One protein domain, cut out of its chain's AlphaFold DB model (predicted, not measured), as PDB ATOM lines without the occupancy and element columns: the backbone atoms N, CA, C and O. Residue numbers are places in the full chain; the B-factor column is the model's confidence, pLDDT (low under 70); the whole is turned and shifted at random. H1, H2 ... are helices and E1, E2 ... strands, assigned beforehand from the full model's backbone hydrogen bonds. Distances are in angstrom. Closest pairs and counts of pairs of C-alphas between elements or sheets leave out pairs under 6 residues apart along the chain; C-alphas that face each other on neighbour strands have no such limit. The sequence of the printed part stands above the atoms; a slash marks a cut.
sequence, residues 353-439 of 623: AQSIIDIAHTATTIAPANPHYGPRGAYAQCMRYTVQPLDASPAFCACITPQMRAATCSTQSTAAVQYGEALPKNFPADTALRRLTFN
ATOM      1  N   ALA A 353      21.457 177.611  14.807       94.75
ATOM      2  CA  ALA A 353      20.052 177.776  14.420       94.75
ATOM      3  C   ALA A 353      19.457 176.571  13.658       94.75
ATOM      4  O   ALA A 353      18.241 176.459  13.550       94.75
ATOM      5  N   GLN A 354      20.301 175.666  13.148       94.56
ATOM      6  CA  GLN A 354      19.906 174.395  12.522       94.56
ATOM      7  C   GLN A 354      20.314 173.178  13.379       94.56
ATOM      8  O   GLN A 354      20.207 172.038  12.934       94.56
ATOM      9  N   SER A 355      20.825 173.415  14.596       94.38
ATOM     10  CA  SER A 355      21.450 172.408  15.469       94.38
ATOM     11  C   SER A 355      22.604 171.629  14.812       94.38
ATOM     12  O   SER A 355      22.882 170.495  15.201       94.38
ATOM     13  N   ILE A 356      23.293 172.235  13.836       95.56
ATOM     14  CA  ILE A 356      24.474 171.662  13.177       95.56
ATOM     15  C   ILE A 356      25.735 172.101  13.933       95.56
ATOM     16  O   ILE A 356      25.942 173.296  14.153       95.56
ATOM     17  N   ILE A 357      26.586 171.143  14.306       94.56
ATOM     18  CA  ILE A 357      27.856 171.374  15.017       94.56
ATOM     19  C   ILE A 357      29.106 171.022  14.192       94.56
ATOM     20  O   ILE A 357      30.222 171.319  14.616       94.56
ATOM     21  N   ASP A 358      28.929 170.385  13.032       94.81
ATOM     22  CA  ASP A 358      29.987 170.126  12.053       94.81
ATOM     23  C   ASP A 358      29.385 169.815  10.671       94.81
ATOM     24  O   ASP A 358      28.248 169.348  10.585       94.81
ATOM     25  N   ILE A 359      30.158 169.965   9.590       96.25
ATOM     26  CA  ILE A 359      29.756 169.481   8.256       96.25
ATOM     27  C   ILE A 359      30.411 168.124   7.992       96.25
ATOM     28  O   ILE A 359      31.630 167.986   8.105       96.25
ATOM     29  N   ALA A 360      29.596 167.124   7.651       96.38
ATOM     30  CA  ALA A 360      30.023 165.744   7.419       96.38
ATOM     31  C   ALA A 360      30.266 165.436   5.937       96.38
ATOM     32  O   ALA A 360      29.631 166.032   5.070       96.38
ATOM     33  N   HIS A 361      31.095 164.426   5.660       96.12
ATOM     34  CA  HIS A 361      31.330 163.891   4.309       96.12
ATOM     35  C   HIS A 361      30.029 163.630   3.538       96.12
ATOM     36  O   HIS A 361      29.870 164.033   2.391       96.12
ATOM     37  N   THR A 362      29.067 163.002   4.222       94.69
ATOM     38  CA  THR A 362      27.759 162.583   3.700       94.69
ATOM     39  C   THR A 362      26.784 163.725   3.415       94.69
ATOM     40  O   THR A 362      25.674 163.459   2.966       94.69
ATOM     41  N   ALA A 363      27.158 164.978   3.680       95.69
ATOM     42  CA  ALA A 363      26.300 166.135   3.453       95.69
ATOM     43  C   ALA A 363      26.429 166.707   2.033       95.69
ATOM     44  O   ALA A 363      25.436 167.146   1.462       95.69
ATOM     45  N   THR A 364      27.650 166.736   1.480       92.44
ATOM     46  CA  THR A 364      28.102 167.739   0.494       92.44
ATOM     47  C   THR A 364      27.228 167.869  -0.762       92.44
ATOM     48  O   THR A 364      27.073 168.976  -1.276       92.44
ATOM     49  N   THR A 365      26.634 166.781  -1.254       96.44
ATOM     50  CA  THR A 365      25.896 166.724  -2.531       96.44
ATOM     51  C   THR A 365      24.374 166.850  -2.426       96.44
ATOM     52  O   THR A 365      23.709 166.904  -3.459       96.44
ATOM     53  N   ILE A 366      23.815 166.858  -1.215       97.12
ATOM     54  CA  ILE A 366      22.381 166.646  -0.979       97.12
ATOM     55  C   ILE A 366      21.665 167.954  -0.631       97.12
ATOM     56  O   ILE A 366      22.144 168.734   0.195       97.12
ATOM     57  N   ALA A 367      20.478 168.172  -1.197       97.50
ATOM     58  CA  ALA A 367      19.648 169.331  -0.895       97.50
ATOM     59  C   ALA A 367      18.909 169.183   0.455       97.50
ATOM     60  O   ALA A 367      18.394 168.105   0.763       97.50
ATOM     61  N   PRO A 368      18.709 170.265   1.237       97.38
ATOM     62  CA  PRO A 368      17.839 170.245   2.420       97.38
ATOM     63  C   PRO A 368      16.379 169.852   2.125       97.38
ATOM     64  O   PRO A 368      15.644 169.471   3.035       97.38
ATOM     65  N   ALA A 369      15.947 169.936   0.863       96.19
ATOM     66  CA  ALA A 369      14.629 169.498   0.407       96.19
ATOM     67  C   ALA A 369      14.524 167.978   0.149       96.19
ATOM     68  O   ALA A 369      13.416 167.483  -0.055       96.19
ATOM     69  N   ASN A 370      15.639 167.233   0.152       95.69
ATOM     70  CA  ASN A 370      15.667 165.820  -0.222       95.69
ATOM     71  C   ASN A 370      14.762 164.964   0.702       95.69
ATOM     72  O   ASN A 370      14.944 164.990   1.925       95.69
ATOM     73  N   PRO A 371      13.806 164.181   0.159       92.69
ATOM     74  CA  PRO A 371      12.798 163.470   0.956       92.69
ATOM     75  C   PRO A 371      13.353 162.271   1.743       92.69
ATOM     76  O   PRO A 371      12.685 161.765   2.646       92.69
ATOM     77  N   HIS A 372      14.565 161.811   1.429       92.75
ATOM     78  CA  HIS A 372      15.237 160.719   2.134       92.75
ATOM     79  C   HIS A 372      16.244 161.242   3.163       92.75
ATOM     80  O   HIS A 372      16.221 160.814   4.315       92.75
ATOM     81  N   TYR A 373      17.067 162.216   2.760       94.94
ATOM     82  CA  TYR A 373      18.252 162.665   3.501       94.94
ATOM     83  C   TYR A 373      18.161 164.054   4.157       94.94
ATOM     84  O   TYR A 373      19.046 164.402   4.944       94.94
ATOM     85  N   GLY A 374      17.138 164.862   3.857       94.94
ATOM     86  CA  GLY A 374      16.950 166.186   4.465       94.94
ATOM     87  C   GLY A 374      16.649 166.133   5.978       94.94
ATOM     88  O   GLY A 374      16.423 165.060   6.537       94.94
ATOM     89  N   PRO A 375      16.539 167.281   6.676       91.88
ATOM     90  CA  PRO A 375      16.264 167.333   8.121       91.88
ATOM     91  C   PRO A 375      14.889 166.766   8.526       91.88
ATOM     92  O   PRO A 375      14.635 166.540   9.709       91.88
ATOM     93  N   ARG A 376      13.997 166.539   7.551       88.75
ATOM     94  CA  ARG A 376      12.697 165.855   7.697       88.75
ATOM     95  C   ARG A 376      12.608 164.570   6.855       88.75
ATOM     96  O   ARG A 376      11.504 164.102   6.590       88.75
ATOM     97  N   GLY A 377      13.746 164.057   6.389       89.12
ATOM     98  CA  GLY A 377      13.828 162.887   5.522       89.12
ATOM     99  C   GLY A 377      13.447 161.581   6.222       89.12
ATOM    100  O   GLY A 377      13.361 161.509   7.450       89.12
ATOM    101  N   ALA A 378      13.203 160.539   5.427       88.38
ATOM    102  CA  ALA A 378      12.844 159.211   5.924       88.38
ATOM    103  C   ALA A 378      13.963 158.527   6.739       88.38
ATOM    104  O   ALA A 378      13.666 157.772   7.674       88.38
ATOM    105  N   TYR A 379      15.230 158.802   6.409       90.19
ATOM    106  CA  TYR A 379      16.412 158.160   6.986       90.19
ATOM    107  C   TYR A 379      17.189 159.078   7.939       90.19
ATOM    108  O   TYR A 379      17.159 160.304   7.845       90.19
ATOM    109  N   ALA A 380      17.911 158.464   8.875       90.44
ATOM    110  CA  ALA A 380      18.823 159.138   9.787       90.44
ATOM    111  C   ALA A 380      20.084 158.290   9.973       90.44
ATOM    112  O   ALA A 380      20.025 157.185  10.514       90.44
ATOM    113  N   GLN A 381      21.234 158.831   9.572       91.06
ATOM    114  CA  GLN A 381      22.518 158.155   9.729       91.06
ATOM    115  C   GLN A 381      22.920 158.181  11.214       91.06
ATOM    116  O   GLN A 381      23.330 159.210  11.758       91.06
ATOM    117  N   CYS A 382      22.763 157.029  11.867       89.19
ATOM    118  CA  CYS A 382      23.012 156.821  13.299       89.19
ATOM    119  C   CYS A 382      24.008 155.678  13.561       89.19
ATOM    120  O   CYS A 382      24.095 155.150  14.672       89.19
ATOM    121  N   MET A 383      24.788 155.294  12.546       82.44
ATOM    122  CA  MET A 383      25.576 154.051  12.543       82.44
ATOM    123  C   MET A 383      26.719 154.043  13.560       82.44
ATOM    124  O   MET A 383      27.227 152.988  13.923       82.44
ATOM    125  N   ARG A 384      27.110 155.212  14.082       81.56
ATOM    126  CA  ARG A 384      28.164 155.310  15.099       81.56
ATOM    127  C   ARG A 384      27.760 154.722  16.462       81.56
ATOM    128  O   ARG A 384      28.648 154.460  17.275       81.56
ATOM    129  N   TYR A 385      26.466 154.480  16.690       79.44
ATOM    130  CA  TYR A 385      25.919 153.906  17.925       79.44
ATOM    131  C   TYR A 385      25.881 152.363  17.962       79.44
ATOM    132  O   TYR A 385      25.446 151.805  18.965       79.44
ATOM    133  N   THR A 386      26.315 151.650  16.914       61.78
ATOM    134  CA  THR A 386      26.136 150.187  16.843       61.78
ATOM    135  C   THR A 386      27.259 149.371  17.493       61.78
ATOM    136  O   THR A 386      28.385 149.348  16.992       61.78
ATOM    137  N   VAL A 387      26.904 148.565  18.492       50.34
ATOM    138  CA  VAL A 387      27.414 147.190  18.687       50.34
ATOM    139  C   VAL A 387      26.223 146.328  19.122       50.34
ATOM    140  O   VAL A 387      25.279 146.884  19.668       50.34
ATOM    141  N   GLN A 388      26.213 145.022  18.827       51.44
ATOM    142  CA  GLN A 388      25.034 144.170  19.067       51.44
ATOM    143  C   GLN A 388      24.855 143.738  20.543       51.44
ATOM    144  O   GLN A 388      25.866 143.585  21.231       51.44
ATOM    145  N   PRO A 389      23.612 143.448  21.001       51.19
ATOM    146  CA  PRO A 389      22.342 143.496  20.253       51.19
ATOM    147  C   PRO A 389      21.928 144.925  19.867       51.19
ATOM    148  O   PRO A 389      22.626 145.882  20.182       51.19
ATOM    149  N   LEU A 390      20.816 145.099  19.144       53.16
ATOM    150  CA  LEU A 390      20.264 146.439  18.872       53.16
ATOM    151  C   LEU A 390      19.584 147.001  20.131       53.16
ATOM    152  O   LEU A 390      18.377 147.228  20.173       53.16
ATOM    153  N   ASP A 391      20.391 147.184  21.172       49.38
ATOM    154  CA  ASP A 391      19.979 147.707  22.460       49.38
ATOM    155  C   ASP A 391      19.484 149.140  22.267       49.38
ATOM    156  O   ASP A 391      20.179 150.000  21.713       49.38
ATOM    157  N   ALA A 392      18.260 149.394  22.735       57.72
ATOM    158  CA  ALA A 392      17.532 150.646  22.565       57.72
ATOM    159  C   ALA A 392      18.106 151.771  23.455       57.72
ATOM    160  O   ALA A 392      17.424 152.325  24.325       57.72
ATOM    161  N   SER A 393      19.390 152.089  23.263       71.50
ATOM    162  CA  SER A 393      20.095 153.135  23.994       71.50
ATOM    163  C   SER A 393      19.416 154.490  23.749       71.50
ATOM    164  O   SER A 393      19.068 154.803  22.603       71.50
ATOM    165  N   PRO A 394      19.239 155.336  24.783       77.00
ATOM    166  CA  PRO A 394      18.567 156.624  24.620       77.00
ATOM    167  C   PRO A 394      19.195 157.513  23.537       77.00
ATOM    168  O   PRO A 394      18.470 158.238  22.857       77.00
ATOM    169  N   ALA A 395      20.511 157.422  23.320       79.50
ATOM    170  CA  ALA A 395      21.205 158.162  22.268       79.50
ATOM    171  C   ALA A 395      20.862 157.650  20.854       79.50
ATOM    172  O   ALA A 395      20.494 158.453  19.998       79.50
ATOM    173  N   PHE A 396      20.890 156.332  20.608       84.12
ATOM    174  CA  PHE A 396      20.466 155.762  19.319       84.12
ATOM    175  C   PHE A 396      18.990 156.064  19.034       84.12
ATOM    176  O   PHE A 396      18.649 156.557  17.959       84.12
ATOM    177  N   CYS A 397      18.119 155.846  20.023       83.69
ATOM    178  CA  CYS A 397      16.685 156.059  19.869       83.69
ATOM    179  C   CYS A 397      16.325 157.538  19.666       83.69
ATOM    180  O   CYS A 397      15.414 157.829  18.891       83.69
ATOM    181  N   ALA A 398      17.045 158.484  20.280       87.12
ATOM    182  CA  ALA A 398      16.920 159.904  19.941       87.12
ATOM    183  C   ALA A 398      17.430 160.203  18.520       87.12
ATOM    184  O   ALA A 398      16.733 160.887  17.770       87.12
ATOM    185  N   CYS A 399      18.588 159.655  18.137       89.12
ATOM    186  CA  CYS A 399      19.224 159.894  16.841       89.12
ATOM    187  C   CYS A 399      18.330 159.522  15.647       89.12
ATOM    188  O   CYS A 399      18.209 160.314  14.710       89.12
ATOM    189  N   ILE A 400      17.695 158.345  15.655       87.31
ATOM    190  CA  ILE A 400      16.917 157.844  14.506       87.31
ATOM    191  C   ILE A 400      15.604 158.619  14.270       87.31
ATOM    192  O   ILE A 400      15.118 159.344  15.144       87.31
ATOM    193  N   THR A 401      15.020 158.498  13.070       86.25
ATOM    194  CA  THR A 401      13.737 159.153  12.739       86.25
ATOM    195  C   THR A 401      12.579 158.577  13.571       86.25
ATOM    196  O   THR A 401      12.667 157.436  14.030       86.25
ATOM    197  N   PRO A 402      11.465 159.312  13.779       82.69
ATOM    198  CA  PRO A 402      10.287 158.778  14.473       82.69
ATOM    199  C   PRO A 402       9.760 157.464  13.870       82.69
ATOM    200  O   PRO A 402       9.332 156.574  14.603       82.69
ATOM    201  N   GLN A 403       9.853 157.323  12.546       78.19
ATOM    202  CA  GLN A 403       9.481 156.131  11.787       78.19
ATOM    203  C   GLN A 403      10.407 154.948  12.115       78.19
ATOM    204  O   GLN A 403       9.927 153.875  12.472       78.19
ATOM    205  N   MET A 404      11.730 155.153  12.074       78.75
ATOM    206  CA  MET A 404      12.717 154.138  12.478       78.75
ATOM    207  C   MET A 404      12.579 153.765  13.965       78.75
ATOM    208  O   MET A 404      12.708 152.594  14.326       78.75
ATOM    209  N   ARG A 405      12.275 154.746  14.828       79.75
ATOM    210  CA  ARG A 405      12.076 154.566  16.275       79.75
ATOM    211  C   ARG A 405      10.906 153.639  16.574       79.75
ATOM    212  O   ARG A 405      11.076 152.724  17.370       79.75
ATOM    213  N   ALA A 406       9.771 153.821  15.899       76.31
ATOM    214  CA  ALA A 406       8.592 152.970  16.068       76.31
ATOM    215  C   ALA A 406       8.836 151.492  15.693       76.31
ATOM    216  O   ALA A 406       8.141 150.618  16.201       76.31
ATOM    217  N   ALA A 407       9.825 151.212  14.834       72.44
ATOM    218  CA  ALA A 407      10.200 149.856  14.429       72.44
ATOM    219  C   ALA A 407      11.364 149.247  15.242       72.44
ATOM    220  O   ALA A 407      11.513 148.027  15.247       72.44
ATOM    221  N   THR A 408      12.192 150.069  15.903       71.12
ATOM    222  CA  THR A 408      13.487 149.629  16.474       71.12
ATOM    223  C   THR A 408      13.653 149.913  17.977       71.12
ATOM    224  O   THR A 408      14.505 149.299  18.611       71.12
ATOM    225  N   CYS A 409      12.869 150.813  18.583       76.50
ATOM    226  CA  CYS A 409      13.069 151.252  19.971       76.50
ATOM    227  C   CYS A 409      11.823 151.081  20.849       76.50
ATOM    228  O   CYS A 409      10.779 151.676  20.595       76.50
ATOM    229  N   SER A 410      11.980 150.351  21.955       70.88
ATOM    230  CA  SER A 410      11.005 150.276  23.055       70.88
ATOM    231  C   SER A 410      11.124 151.436  24.055       70.88
ATOM    232  O   SER A 410      10.211 151.669  24.846       70.88
ATOM    233  N   THR A 411      12.238 152.173  24.033       66.81
ATOM    234  CA  THR A 411      12.524 153.297  24.929       66.81
ATOM    235  C   THR A 411      12.141 154.634  24.293       66.81
ATOM    236  O   THR A 411      12.460 154.925  23.137       66.81
ATOM    237  N   GLN A 412      11.477 155.495  25.068       67.06
ATOM    238  CA  GLN A 412      11.389 156.917  24.737       67.06
ATOM    239  C   GLN A 412      12.697 157.608  25.137       67.06
ATOM    240  O   GLN A 412      13.291 157.276  26.162       67.06
ATOM    241  N   SER A 413      13.133 158.580  24.339       69.38
ATOM    242  CA  SER A 413      14.312 159.397  24.630       69.38
ATOM    243  C   SER A 413      14.021 160.865  24.354       69.38
ATOM    244  O   SER A 413      13.389 161.202  23.351       69.38
ATOM    245  N   THR A 414      14.484 161.720  25.262       69.69
ATOM    246  CA  THR A 414      14.336 163.182  25.237       69.69
ATOM    247  C   THR A 414      15.648 163.906  24.920       69.69
ATOM    248  O   THR A 414      15.672 165.134  24.936       69.69
ATOM    249  N   ALA A 415      16.731 163.172  24.635       78.62
ATOM    250  CA  ALA A 415      18.021 163.763  24.284       78.62
ATOM    251  C   ALA A 415      17.900 164.620  23.012       78.62
ATOM    252  O   ALA A 415      17.304 164.196  22.018       78.62
ATOM    253  N   ALA A 416      18.471 165.825  23.044       84.12
ATOM    254  CA  ALA A 416      18.433 166.738  21.909       84.12
ATOM    255  C   ALA A 416      19.230 166.160  20.731       84.12
ATOM    256  O   ALA A 416      20.349 165.679  20.915       84.12
ATOM    257  N   VAL A 417      18.673 166.217  19.519       89.19
ATOM    258  CA  VAL A 417      19.379 165.770  18.311       89.19
ATOM    259  C   VAL A 417      20.229 166.914  17.770       89.19
ATOM    260  O   VAL A 417      19.704 167.974  17.434       89.19
ATOM    261  N   GLN A 418      21.532 166.680  17.659       92.94
ATOM    262  CA  GLN A 418      22.467 167.548  16.949       92.94
ATOM    263  C   GLN A 418      22.875 166.882  15.635       92.94
ATOM    264  O   GLN A 418      22.995 165.661  15.552       92.94
ATOM    265  N   TYR A 419      23.102 167.691  14.609       94.69
ATOM    266  CA  TYR A 419      23.631 167.244  13.327       94.69
ATOM    267  C   TYR A 419      25.139 167.501  13.277       94.69
ATOM    268  O   TYR A 419      25.595 168.578  13.660       94.69
ATOM    269  N   GLY A 420      25.933 166.557  12.782       94.94
ATOM    270  CA  GLY A 420      27.369 166.800  12.633       94.94
ATOM    271  C   GLY A 420      28.137 165.694  11.931       94.94
ATOM    272  O   GLY A 420      27.558 164.771  11.364       94.94
ATOM    273  N   GLU A 421      29.462 165.775  11.980       94.12
ATOM    274  CA  GLU A 421      30.358 164.714  11.518       94.12
ATOM    275  C   GLU A 421      30.697 163.758  12.673       94.12
ATOM    276  O   GLU A 421      30.842 164.188  13.816       94.12
ATOM    277  N   ALA A 422      30.843 162.461  12.390       89.81
ATOM    278  CA  ALA A 422      30.955 161.363  13.358       89.81
ATOM    279  C   ALA A 422      32.317 161.276  14.094       89.81
ATOM    280  O   ALA A 422      32.795 160.190  14.434       89.81
ATOM    281  N   LEU A 423      32.945 162.423  14.362       89.25
ATOM    282  CA  LEU A 423      34.185 162.556  15.124       89.25
ATOM    283  C   LEU A 423      33.943 162.349  16.631       89.25
ATOM    284  O   LEU A 423      32.951 162.857  17.149       89.25
ATOM    285  N   PRO A 424      34.874 161.727  17.388       87.12
ATOM    286  CA  PRO A 424      34.716 161.501  18.832       87.12
ATOM    287  C   PRO A 424      34.405 162.760  19.656       87.12
ATOM    288  O   PRO A 424      33.671 162.684  20.633       87.12
ATOM    289  N   LYS A 425      34.915 163.925  19.232       86.94
ATOM    290  CA  LYS A 425      34.686 165.234  19.871       86.94
ATOM    291  C   LYS A 425      33.205 165.682  19.862       86.94
ATOM    292  O   LYS A 425      32.847 166.562  20.634       86.94
ATOM    293  N   ASN A 426      32.382 165.117  18.971       88.25
ATOM    294  CA  ASN A 426      31.003 165.539  18.690       88.25
ATOM    295  C   ASN A 426      29.949 164.695  19.447       88.25
ATOM    296  O   ASN A 426      28.765 164.793  19.143       88.25
ATOM    297  N   PHE A 427      30.362 163.867  20.416       81.56
ATOM    298  CA  PHE A 427      29.480 163.007  21.223       81.56
ATOM    299  C   PHE A 427      29.546 163.368  22.723       81.56
ATOM    300  O   PHE A 427      30.202 162.656  23.491       81.56
ATOM    301  N   PRO A 428      28.912 164.469  23.170       73.31
ATOM    302  CA  PRO A 428      28.716 164.731  24.595       73.31
ATOM    303  C   PRO A 428      27.658 163.773  25.182       73.31
ATOM    304  O   PRO A 428      26.962 163.064  24.457       73.31
ATOM    305  N   ALA A 429      27.553 163.712  26.512       67.56
ATOM    306  CA  ALA A 429      26.739 162.703  27.204       67.56
ATOM    307  C   ALA A 429      25.216 162.969  27.184       67.56
ATOM    308  O   ALA A 429      24.440 162.100  27.576       67.56
ATOM    309  N   ASP A 430      24.796 164.164  26.769       73.06
ATOM    310  CA  ASP A 430      23.438 164.707  26.871       73.06
ATOM    311  C   ASP A 430      22.732 164.922  25.516       73.06
ATOM    312  O   ASP A 430      21.522 165.172  25.485       73.06
ATOM    313  N   THR A 431      23.442 164.772  24.390       81.69
ATOM    314  CA  THR A 431      22.880 164.913  23.034       81.69
ATOM    315  C   THR A 431      23.034 163.642  22.197       81.69
ATOM    316  O   THR A 431      23.861 162.767  22.458       81.69
ATOM    317  N   ALA A 432      22.196 163.520  21.169       88.44
ATOM    318  CA  ALA A 432      22.280 162.471  20.165       88.44
ATOM    319  C   ALA A 432      22.801 163.059  18.850       88.44
ATOM    320  O   ALA A 432      22.136 163.891  18.231       88.44
ATOM    321  N   LEU A 433      23.976 162.616  18.402       91.31
ATOM    322  CA  LEU A 433      24.556 163.053  17.140       91.31
ATOM    323  C   LEU A 433      24.000 162.219  15.982       91.31
ATOM    324  O   LEU A 433      24.364 161.055  15.808       91.31
ATOM    325  N   ARG A 434      23.177 162.844  15.143       93.25
ATOM    326  CA  ARG A 434      22.841 162.335  13.810       93.25
ATOM    327  C   ARG A 434      23.941 162.774  12.844       93.25
ATOM    328  O   ARG A 434      24.246 163.967  12.764       93.25
ATOM    329  N   ARG A 435      24.554 161.841  12.106       94.81
ATOM    330  CA  ARG A 435      25.557 162.222  11.099       94.81
ATOM    331  C   ARG A 435      24.852 163.005   9.985       94.81
ATOM    332  O   ARG A 435      23.815 162.565   9.495       94.81
ATOM    333  N   LEU A 436      25.370 164.180   9.629       97.06
ATOM    334  CA  LEU A 436      24.713 165.096   8.694       97.06
ATOM    335  C   LEU A 436      24.656 164.499   7.275       97.06
ATOM    336  O   LEU A 436      25.668 164.056   6.729       97.06
ATOM    337  N   THR A 437      23.460 164.510   6.688       96.56
ATOM    338  CA  THR A 437      23.133 163.907   5.382       96.56
ATOM    339  C   THR A 437      22.672 164.917   4.330       96.56
ATOM    340  O   THR A 437      22.403 164.523   3.205       96.56
ATOM    341  N   PHE A 438      22.579 166.209   4.662       97.50
ATOM    342  CA  PHE A 438      22.181 167.276   3.737       97.50
ATOM    343  C   PHE A 438      23.123 168.479   3.838       97.50
ATOM    344  O   PHE A 438      23.623 168.788   4.920       97.50
ATOM    345  N   ASN A 439      23.355 169.176   2.728       97.88
ATOM    346  CA  ASN A 439      24.216 170.351   2.683       97.88
ATOM    347  C   ASN A 439      23.415 171.621   3.044       97.88
ATOM    348  O   ASN A 439      22.569 172.041   2.251       97.88
TER     349      ASN A 439
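This is residues 353 to 439 of the 623 residues of the protein "Esterase/lipase" of Albidiferax sp. OV413 (UniProt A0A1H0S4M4). With little regular structure, this is a rounded, mostly loop-built domain: two parallel strands, E1 and E2, side by side, with short helix H1 packed mainly on E2 and H2 beyond H1. A long stretch with no named element, residues 353 to 393, precedes H1. The 87 printed residues, 23 in named elements ordered H1, H2, E1, E2, are mixed in class and compact, with radius of gyration of the C-alphas 12.3 A and spans 33 by 28 by 24 A.

E1, residues 416 to 420, and E2, residues 431 to 435, are parallel at 34 degrees; N 418 and O 432 are within hydrogen-bond range at 2.9 A. The closest C-alphas of H1, residues 394 to 399, and E2 are Ala 395 and Ala 432, 4.9 A. H2, residues 402 to 408, is close but not clearly touching H1, closest C-alphas Cys 397 and Arg 405, 6.0 A, at a steep tilt of 49 degrees, opposite ways. H2 and E2 are apart. Every O i to N i+4 pair is within hydrogen-bond range in H1, 2 of 3 in H2.

H1 begins at C-alpha 394 (18.567, 156.624, 24.620) and spans 8.5 A; H2 spans 9.9 A. E1 spans 12.9 A; E2, 12.5 A, ends at C-alpha 435 (25.557, 162.222, 11.099).

The printed part has no cut, and no link is long. Residues 386 to 392, 411 to 414 and 429 have pLDDT under 70.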